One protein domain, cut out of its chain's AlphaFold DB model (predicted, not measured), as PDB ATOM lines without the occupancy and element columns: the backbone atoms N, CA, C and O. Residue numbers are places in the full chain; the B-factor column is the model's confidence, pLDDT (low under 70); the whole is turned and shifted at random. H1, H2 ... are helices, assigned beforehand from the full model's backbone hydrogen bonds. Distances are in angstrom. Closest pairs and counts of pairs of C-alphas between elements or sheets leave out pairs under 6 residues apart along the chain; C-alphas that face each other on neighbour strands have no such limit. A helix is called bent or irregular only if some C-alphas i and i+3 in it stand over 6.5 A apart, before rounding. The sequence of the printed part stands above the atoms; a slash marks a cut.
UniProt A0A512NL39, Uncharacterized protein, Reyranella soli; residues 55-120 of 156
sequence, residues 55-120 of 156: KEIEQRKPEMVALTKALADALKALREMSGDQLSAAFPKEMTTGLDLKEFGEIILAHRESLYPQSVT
ATOM      1  N   LYS A  55     140.261 108.162  86.862       94.25
ATOM      2  CA  LYS A  55     141.646 107.722  86.605       94.25
ATOM      3  C   LYS A  55     142.615 107.921  87.784       94.25
ATOM      4  O   LYS A  55     143.739 107.443  87.722       94.25
ATOM      5  N   GLU A  56     142.214 108.676  88.804       95.00
ATOM      6  CA  GLU A  56     143.042 109.060  89.952       95.00
ATOM      7  C   GLU A  56     142.603 108.358  91.244       95.00
ATOM      8  O   GLU A  56     143.296 108.491  92.246       95.00
ATOM      9  N   ILE A  57     141.494 107.603  91.240       92.06
ATOM     10  CA  ILE A  57     140.899 107.013  92.454       92.06
ATOM     11  C   ILE A  57     141.924 106.190  93.241       92.06
ATOM     12  O   ILE A  57     142.141 106.467  94.417       92.06
ATOM     13  N   GLU A  58     142.620 105.251  92.596       92.75
ATOM     14  CA  GLU A  58     143.592 104.386  93.285       92.75
ATOM     15  C   GLU A  58     144.742 105.176  93.918       92.75
ATOM     16  O   GLU A  58     145.134 104.925  95.055       92.75
ATOM     17  N   GLN A  59     145.252 106.186  93.209       96.31
ATOM     18  CA  GLN A  59     146.325 107.043  93.713       96.31
ATOM     19  C   GLN A  59     145.850 107.926  94.874       96.31
ATOM     20  O   GLN A  59     146.601 108.174  95.817       96.31
ATOM     21  N   ARG A  60     144.616 108.429  94.795       95.75
ATOM     22  CA  ARG A  60     144.040 109.399  95.733       95.75
ATOM     23  C   ARG A  60     143.341 108.742  96.913       95.75
ATOM     24  O   ARG A  60     143.006 109.441  97.864       95.75
ATOM     25  N   LYS A  61     143.154 107.422  96.904       93.62
ATOM     26  CA  LYS A  61     142.445 106.686  97.957       93.62
ATOM     27  C   LYS A  61     142.910 107.040  99.381       93.62
ATOM     28  O   LYS A  61     142.042 107.319 100.208       93.62
ATOM     29  N   PRO A  62     144.221 107.136  99.691       94.00
ATOM     30  CA  PRO A  62     144.662 107.562 101.022       94.00
ATOM     31  C   PRO A  62     144.215 108.988 101.383       94.00
ATOM     32  O   PRO A  62     143.800 109.238 102.514       94.00
ATOM     33  N   GLU A  63     144.254 109.915 100.421       95.19
ATOM     34  CA  GLU A  63     143.801 111.302 100.599       95.19
ATOM     35  C   GLU A  63     142.287 111.364 100.814       95.19
ATOM     36  O   GLU A  63     141.819 112.093 101.683       95.19
ATOM     37  N   MET A  64     141.518 110.561 100.075       94.62
ATOM     38  CA  MET A  64     140.063 110.484 100.207       94.62
ATOM     39  C   MET A  64     139.642 109.969 101.591       94.62
ATOM     40  O   MET A  64     138.732 110.528 102.205       94.62
ATOM     41  N   VAL A  65     140.331 108.954 102.122       93.56
ATOM     42  CA  VAL A  65     140.101 108.445 103.488       93.56
ATOM     43  C   VAL A  65     140.454 109.507 104.533       93.56
ATOM     44  O   VAL A  65     139.675 109.757 105.454       93.56
ATOM     45  N   ALA A  66     141.598 110.182 104.381       94.31
ATOM     46  CA  ALA A  66     142.002 111.254 105.290       94.31
ATOM     47  C   ALA A  66     141.004 112.426 105.279       94.31
ATOM     48  O   ALA A  66     140.622 112.929 106.338       94.31
ATOM     49  N   LEU A  67     140.537 112.822 104.093       94.25
ATOM     50  CA  LEU A  67     139.548 113.880 103.913       94.25
ATOM     51  C   LEU A  67     138.194 113.504 104.517       94.25
ATOM     52  O   LEU A  67     137.564 114.341 105.151       94.25
ATOM     53  N   THR A  68     137.776 112.247 104.380       93.25
ATOM     54  CA  THR A  68     136.541 111.732 104.987       93.25
ATOM     55  C   THR A  68     136.568 111.881 106.507       93.25
ATOM     56  O   THR A  68     135.603 112.360 107.099       93.25
ATOM     57  N   LYS A  69     137.693 111.533 107.146       92.19
ATOM     58  CA  LYS A  69     137.865 111.709 108.594       92.19
ATOM     59  C   LYS A  69     137.800 113.184 108.994       92.19
ATOM     60  O   LYS A  69     137.048 113.534 109.898       92.19
ATOM     61  N   ALA A  70     138.541 114.043 108.294       94.12
ATOM     62  CA  ALA A  70     138.533 115.480 108.562       94.12
ATOM     63  C   ALA A  70     137.135 116.094 108.372       94.12
ATOM     64  O   ALA A  70     136.723 116.948 109.154       94.12
ATOM     65  N   LEU A  71     136.386 115.636 107.365       93.56
ATOM     66  CA  LEU A  71     135.021 116.079 107.112       93.56
ATOM     67  C   LEU A  71     134.062 115.627 108.220       93.56
ATOM     68  O   LEU A  71     133.226 116.418 108.643       93.56
ATOM     69  N   ALA A  72     134.196 114.399 108.723       92.44
ATOM     70  CA  ALA A  72     133.381 113.909 109.834       92.44
ATOM     71  C   ALA A  72     133.616 114.738 111.107       92.44
ATOM     72  O   ALA A  72     132.658 115.180 111.748       92.44
ATOM     73  N   ASP A  73     134.883 115.018 111.426       93.12
ATOM     74  CA  ASP A  73     135.256 115.873 112.555       93.12
ATOM     75  C   ASP A  73     134.713 117.303 112.374       93.12
ATOM     76  O   ASP A  73     134.159 117.886 113.310       93.12
ATOM     77  N   ALA A  74     134.796 117.854 111.157       92.06
ATOM     78  CA  ALA A  74     134.273 119.179 110.835       92.06
ATOM     79  C   ALA A  74     132.742 119.254 110.948       92.06
ATOM     80  O   ALA A  74     132.229 120.208 111.529       92.06
ATOM     81  N   LEU A  75     132.001 118.257 110.451       91.56
ATOM     82  CA  LEU A  75     130.538 118.195 110.572       91.56
ATOM     83  C   LEU A  75     130.097 118.113 112.035       91.56
ATOM     84  O   LEU A  75     129.153 118.798 112.437       91.56
ATOM     85  N   LYS A  76     130.810 117.327 112.851       90.81
ATOM     86  CA  LYS A  76     130.575 117.274 114.295       90.81
ATOM     87  C   LYS A  76     130.808 118.639 114.941       90.81
ATOM     88  O   LYS A  76     129.932 119.135 115.642       90.81
ATOM     89  N   ALA A  77     131.945 119.272 114.657       91.38
ATOM     90  CA  ALA A  77     132.267 120.588 115.200       91.38
ATOM     91  C   ALA A  77     131.235 121.651 114.779       91.38
ATOM     92  O   ALA A  77     130.755 122.411 115.617       91.38
ATOM     93  N   LEU A  78     130.817 121.663 113.508       89.81
ATOM     94  CA  LEU A  78     129.800 122.584 112.988       89.81
ATOM     95  C   LEU A  78     128.460 122.461 113.714       89.81
ATOM     96  O   LEU A  78     127.753 123.460 113.843       89.81
ATOM     97  N   ARG A  79     128.110 121.268 114.209       88.56
ATOM     98  CA  ARG A  79     126.890 121.057 114.997       88.56
ATOM     99  C   ARG A  79     126.965 121.634 116.409       88.56
ATOM    100  O   ARG A  79     125.920 121.936 116.982       88.56
ATOM    101  N   GLU A  80     128.166 121.821 116.939       90.19
ATOM    102  CA  GLU A  80     128.419 122.285 118.306       90.19
ATOM    103  C   GLU A  80     128.790 123.778 118.371       90.19
ATOM    104  O   GLU A  80     128.578 124.416 119.400       90.19
ATOM    105  N   MET A  81     129.295 124.361 117.278       93.06
ATOM    106  CA  MET A  81     129.700 125.771 117.219       93.06
ATOM    107  C   MET A  81     128.554 126.739 117.553       93.06
ATOM    108  O   MET A  81     127.389 126.490 117.243       93.06
ATOM    109  N   SER A  82     128.874 127.899 118.121       93.62
ATOM    110  CA  SER A  82     127.959 129.045 118.135       93.62
ATOM    111  C   SER A  82     127.892 129.718 116.756       93.62
ATOM    112  O   SER A  82     128.725 129.461 115.885       93.62
ATOM    113  N   GLY A  83     126.916 130.610 116.556       91.25
ATOM    114  CA  GLY A  83     126.822 131.418 115.334       91.25
ATOM    115  C   GLY A  83     128.076 132.269 115.114       91.25
ATOM    116  O   GLY A  83     128.608 132.289 114.011       91.25
ATOM    117  N   ASP A  84     128.611 132.872 116.178       92.38
ATOM    118  CA  ASP A  84     129.839 133.677 116.115       92.38
ATOM    119  C   ASP A  84     131.064 132.839 115.730       92.38
ATOM    120  O   ASP A  84     131.866 133.254 114.893       92.38
ATOM    121  N   GLN A  85     131.206 131.641 116.313       94.31
ATOM    122  CA  GLN A  85     132.291 130.718 115.970       94.31
ATOM    123  C   GLN A  85     132.202 130.273 114.511       94.31
ATOM    124  O   GLN A  85     133.221 130.221 113.824       94.31
ATOM    125  N   LEU A  86     130.988 129.989 114.036       89.94
ATOM    126  CA  LEU A  86     130.742 129.593 112.657       89.94
ATOM    127  C   LEU A  86     131.075 130.735 111.695       89.94
ATOM    128  O   LEU A  86     131.860 130.533 110.774       89.94
ATOM    129  N   SER A  87     130.561 131.944 111.935       90.25
ATOM    130  CA  SER A  87     130.850 133.127 111.116       90.25
ATOM    131  C   SER A  87     132.347 133.454 111.073       90.25
ATOM    132  O   SER A  87     132.860 133.837 110.022       90.25
ATOM    133  N   ALA A  88     133.069 133.258 112.180       91.62
ATOM    134  CA  ALA A  88     134.511 133.487 112.254       91.62
ATOM    135  C   ALA A  88     135.355 132.429 111.519       91.62
ATOM    136  O   ALA A  88     136.516 132.694 111.209       91.62
ATOM    137  N   ALA A  89     134.801 131.244 111.240       92.12
ATOM    138  CA  ALA A  89     135.507 130.170 110.540       92.12
ATOM    139  C   ALA A  89     135.597 130.396 109.019       92.12
ATOM    140  O   ALA A  89     136.427 129.773 108.354       92.12
ATOM    141  N   PHE A  90     134.765 131.278 108.457       89.50
ATOM    142  CA  PHE A  90     134.793 131.582 107.029       89.50
ATOM    143  C   PHE A  90     135.954 132.524 106.666       89.50
ATOM    144  O   PHE A  90     136.257 133.458 107.416       89.50
ATOM    145  N   PRO A  91     136.569 132.354 105.478       91.19
ATOM    146  CA  PRO A  91     137.478 133.349 104.918       91.19
ATOM    147  C   PRO A  91     136.811 134.730 104.825       91.19
ATOM    148  O   PRO A  91     135.611 134.834 104.550       91.19
ATOM    149  N   LYS A  92     137.587 135.807 105.006       89.50
ATOM    150  CA  LYS A  92     137.069 137.192 104.976       89.50
ATOM    151  C   LYS A  92     136.386 137.526 103.652       89.50
ATOM    152  O   LYS A  92     135.406 138.264 103.611       89.50
ATOM    153  N   GLU A  93     136.883 136.956 102.568       89.88
ATOM    154  CA  GLU A  93     136.363 137.121 101.217       89.88
ATOM    155  C   GLU A  93     134.935 136.575 101.091       89.88
ATOM    156  O   GLU A  93     134.137 137.127 100.341       89.88
ATOM    157  N   MET A  94     134.591 135.533 101.856       84.88
ATOM    158  CA  MET A  94     133.253 134.931 101.863       84.88
ATOM    159  C   MET A  94     132.272 135.650 102.794       84.88
ATOM    160  O   MET A  94     131.067 135.455 102.674       84.88
ATOM    161  N   THR A  95     132.769 136.484 103.708       88.69
ATOM    162  CA  THR A  95     131.943 137.210 104.682       88.69
ATOM    163  C   THR A  95     131.845 138.708 104.423       88.69
ATOM    164  O   THR A  95     131.085 139.415 105.087       88.69
ATOM    165  N   THR A  96     132.593 139.213 103.443       88.62
ATOM    166  CA  THR A  96     132.602 140.633 103.097       88.62
ATOM    167  C   THR A  96     131.203 141.095 102.686       88.62
ATOM    168  O   THR A  96     130.613 140.581 101.739       88.62
ATOM    169  N   GLY A  97     130.681 142.101 103.392       86.50
ATOM    170  CA  GLY A  97     129.360 142.680 103.131       86.50
ATOM    171  C   GLY A  97     128.184 141.933 103.767       86.50
ATOM    172  O   GLY A  97     127.047 142.359 103.571       86.50
ATOM    173  N   LEU A  98     128.431 140.862 104.530       89.00
ATOM    174  CA  LEU A  98     127.404 140.191 105.329       89.00
ATOM    175  C   LEU A  98     127.251 140.857 106.700       89.00
ATOM    176  O   LEU A  98     128.231 141.293 107.309       89.00
ATOM    177  N   ASP A  99     126.028 140.858 107.226       92.38
ATOM    178  CA  ASP A  99     125.825 140.958 108.670       92.38
ATOM    179  C   ASP A  99     126.212 139.605 109.286       92.38
ATOM    180  O   ASP A  99     125.523 138.602 109.108       92.38
ATOM    181  N   LEU A 100     127.361 139.558 109.965       92.25
ATOM    182  CA  LEU A 100     127.926 138.318 110.506       92.25
ATOM    183  C   LEU A 100     127.072 137.687 111.605       92.25
ATOM    184  O   LEU A 100     127.119 136.466 111.785       92.25
ATOM    185  N   LYS A 101     126.318 138.506 112.342       92.19
ATOM    186  CA  LYS A 101     125.431 138.016 113.390       92.19
ATOM    187  C   LYS A 101     124.207 137.371 112.754       92.19
ATOM    188  O   LYS A 101     123.891 136.229 113.075       92.19
ATOM    189  N   GLU A 102     123.577 138.064 111.805       92.38
ATOM    190  CA  GLU A 102     122.453 137.520 111.035       92.38
ATOM    191  C   GLU A 102     122.863 136.243 110.289       92.38
ATOM    192  O   GLU A 102     122.144 135.248 110.323       92.38
ATOM    193  N   PHE A 103     124.043 136.240 109.666       91.94
ATOM    194  CA  PHE A 103     124.577 135.069 108.978       91.94
ATOM    195  C   PHE A 103     124.708 133.868 109.923       91.94
ATOM    196  O   PHE A 103     124.223 132.783 109.602       91.94
ATOM    197  N   GLY A 104     125.282 134.069 111.112       92.50
ATOM    198  CA  GLY A 104     125.388 133.024 112.127       92.50
ATOM    199  C   GLY A 104     124.020 132.487 112.558       92.50
ATOM    200  O   GLY A 104     123.825 131.275 112.607       92.50
ATOM    201  N   GLU A 105     123.050 133.369 112.816       93.31
ATOM    202  CA  GLU A 105     121.678 132.994 113.192       93.31
ATOM    203  C   GLU A 105     120.967 132.180 112.099       93.31
ATOM    204  O   GLU A 105     120.321 131.174 112.403       93.31
ATOM    205  N   ILE A 106     121.116 132.568 110.828       91.81
ATOM    206  CA  ILE A 106     120.527 131.851 109.689       91.81
ATOM    207  C   ILE A 106     121.092 130.433 109.591       91.81
ATOM    208  O   ILE A 106     120.335 129.468 109.481       91.81
ATOM    209  N   ILE A 107     122.417 130.282 109.647       88.69
ATOM    210  CA  ILE A 107     123.040 128.960 109.532       88.69
ATOM    211  C   ILE A 107     122.661 128.072 110.723       88.69
ATOM    212  O   ILE A 107     122.407 126.881 110.541       88.69
ATOM    213  N   LEU A 108     122.555 128.640 111.931       90.88
ATOM    214  CA  LEU A 108     122.076 127.915 113.110       90.88
ATOM    215  C   LEU A 108     120.655 127.375 112.926       90.88
ATOM    216  O   LEU A 108     120.411 126.216 113.259       90.88
ATOM    217  N   ALA A 109     119.745 128.174 112.370       89.38
ATOM    218  CA  ALA A 109     118.351 127.777 112.167       89.38
ATOM    219  C   ALA A 109     118.196 126.570 111.226       89.38
ATOM    220  O   ALA A 109     117.252 125.797 111.369       89.38
ATOM    221  N   HIS A 110     119.134 126.382 110.293       85.25
ATOM    222  CA  HIS A 110     119.101 125.300 109.305       85.25
ATOM    223  C   HIS A 110     120.151 124.208 109.542       85.25
ATOM    224  O   HIS A 110     120.239 123.259 108.763       85.25
ATOM    225  N   ARG A 111     120.932 124.299 110.623       87.31
ATOM    226  CA  ARG A 111     122.073 123.419 110.922       87.31
ATOM    227  C   ARG A 111     121.753 121.937 110.791       87.31
ATOM    228  O   ARG A 111     122.545 121.191 110.225       87.31
ATOM    229  N   GLU A 112     120.628 121.505 111.348       84.94
ATOM    230  CA  GLU A 112     120.279 120.084 111.369       84.94
ATOM    231  C   GLU A 112     119.957 119.540 109.980       84.94
ATOM    232  O   GLU A 112     120.235 118.373 109.715       84.94
ATOM    233  N   SER A 113     119.413 120.391 109.108       83.00
ATOM    234  CA  SER A 113     119.050 120.027 107.739       83.00
ATOM    235  C   SER A 113     120.215 120.195 106.759       83.00
ATOM    236  O   SER A 113     120.342 119.412 105.825       83.00
ATOM    237  N   LEU A 114     121.088 121.186 106.976       78.31
ATOM    238  CA  LEU A 114     122.234 121.469 106.103       78.31
ATOM    239  C   LEU A 114     123.447 120.577 106.379       78.31
ATOM    240  O   LEU A 114     124.212 120.298 105.457       78.31
ATOM    241  N   TYR A 115     123.651 120.160 107.632       84.50
ATOM    242  CA  TYR A 115     124.858 119.442 108.041       84.50
ATOM    243  C   TYR A 115     124.527 118.029 108.547       84.50
ATOM    244  O   TYR A 115     124.059 117.863 109.691       84.50
ATOM    245  N   PRO A 116     124.778 116.993 107.719       85.19
ATOM    246  CA  PRO A 116     124.543 115.610 108.105       85.19
ATOM    247  C   PRO A 116     125.477 115.191 109.247       85.19
ATOM    248  O   PRO A 116     126.523 115.789 109.487       85.19
ATOM    249  N   GLN A 117     125.086 114.145 109.974       83.19
ATOM    250  CA  GLN A 117     125.911 113.561 111.044       83.19
ATOM    251  C   GLN A 117     126.919 112.530 110.530       83.19
ATOM    252  O   GLN A 117     127.816 112.127 111.265       83.19
ATOM    253  N   SER A 118     126.751 112.083 109.286       87.62
ATOM    254  CA  SER A 118     127.605 111.098 108.640       87.62
ATOM    255  C   SER A 118     128.186 111.663 107.350       87.62
ATOM    256  O   SER A 118     127.588 112.522 106.708       87.62
ATOM    257  N   VAL A 119     129.346 111.132 106.980       90.88
ATOM    258  CA  VAL A 119     130.042 111.371 105.706       90.88
ATOM    259  C   VAL A 119     129.870 110.206 104.727       90.88
ATOM    260  O   VAL A 119     130.455 110.202 103.648       90.88
ATOM    261  N   THR A 120     129.098 109.188 105.113       91.75
ATOM    262  CA  THR A 120     128.728 108.073 104.236       91.75
ATOM    263  C   THR A 120     127.773 108.553 103.155       91.75
ATOM    264  O   THR A 120     126.838 109.292 103.453       91.75
TER     265      THR A 120
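What this domain is: This is residues 55 to 120 of the 156 residues of an uncharacterized protein of Reyranella soli (UniProt A0A512NL39). One long, kinked helix, H1, makes most of the length, and its first residues, 55 to 66, stick out as a free arm. At its other end is a small, loose head in which H2 and H4 cross, with the very short H3 at one side, and residues 115 to 120 after H4 run back beside H1. The printed part has 66 residues with four named helices, H1, H2, H3 and H4 in that order, and no named strand: all helix. The whole is loose, with a radius of gyration of the C-alphas of 14.8 A, and elongated, spanning 43 by 25 by 16 A.

How they stand to each other: H1, residues 55 to 80, has a kink of 65 degrees near residue 62. H2, residues 83 to 89, is close to H1 but not clearly touching; their closest C-alphas, of Leu 78 and Leu 86, are 7.1 A apart. H3, residues 92 to 95, is apart from H1. H4, residues 100 to 114, touches H2 about perpendicular, at 85 degrees, the closest C-alphas being those of Gly 83 and Gly 104, 3.9 A apart. H3 and H4 meet only through their link. H1 and H4 are close but not clearly touching, with the C-alphas of Arg 79 and Arg 111 closest at 6.7 A, at a steep tilt of 66 degrees, opposite ways. Every O i to N i+4 pair is within hydrogen-bond range in H2, 19 of 22 in H1 and 9 of 11 in H4; H3 is too short for such a pair.

Where its parts are: H1 begins at C-alpha 55 (141.646, 107.722, 86.605) and is 37.3 A long; it is irregular, C-alphas 55 and 58 being 7.7 A apart. H2 is 10.0 A long and H3 5.1 A. H4, 18.3 A long, ends at C-alpha 114 (122.234, 121.469, 106.103) and is irregular, C-alphas 109 and 112 being 8.0 A apart.

The domain as a whole: The two C-alphas farthest apart, of Lys 55 and Lys 101, are 43.6 A apart. The printed part has no cut, and its three links are tight. No printed residue is under 70 in pLDDT.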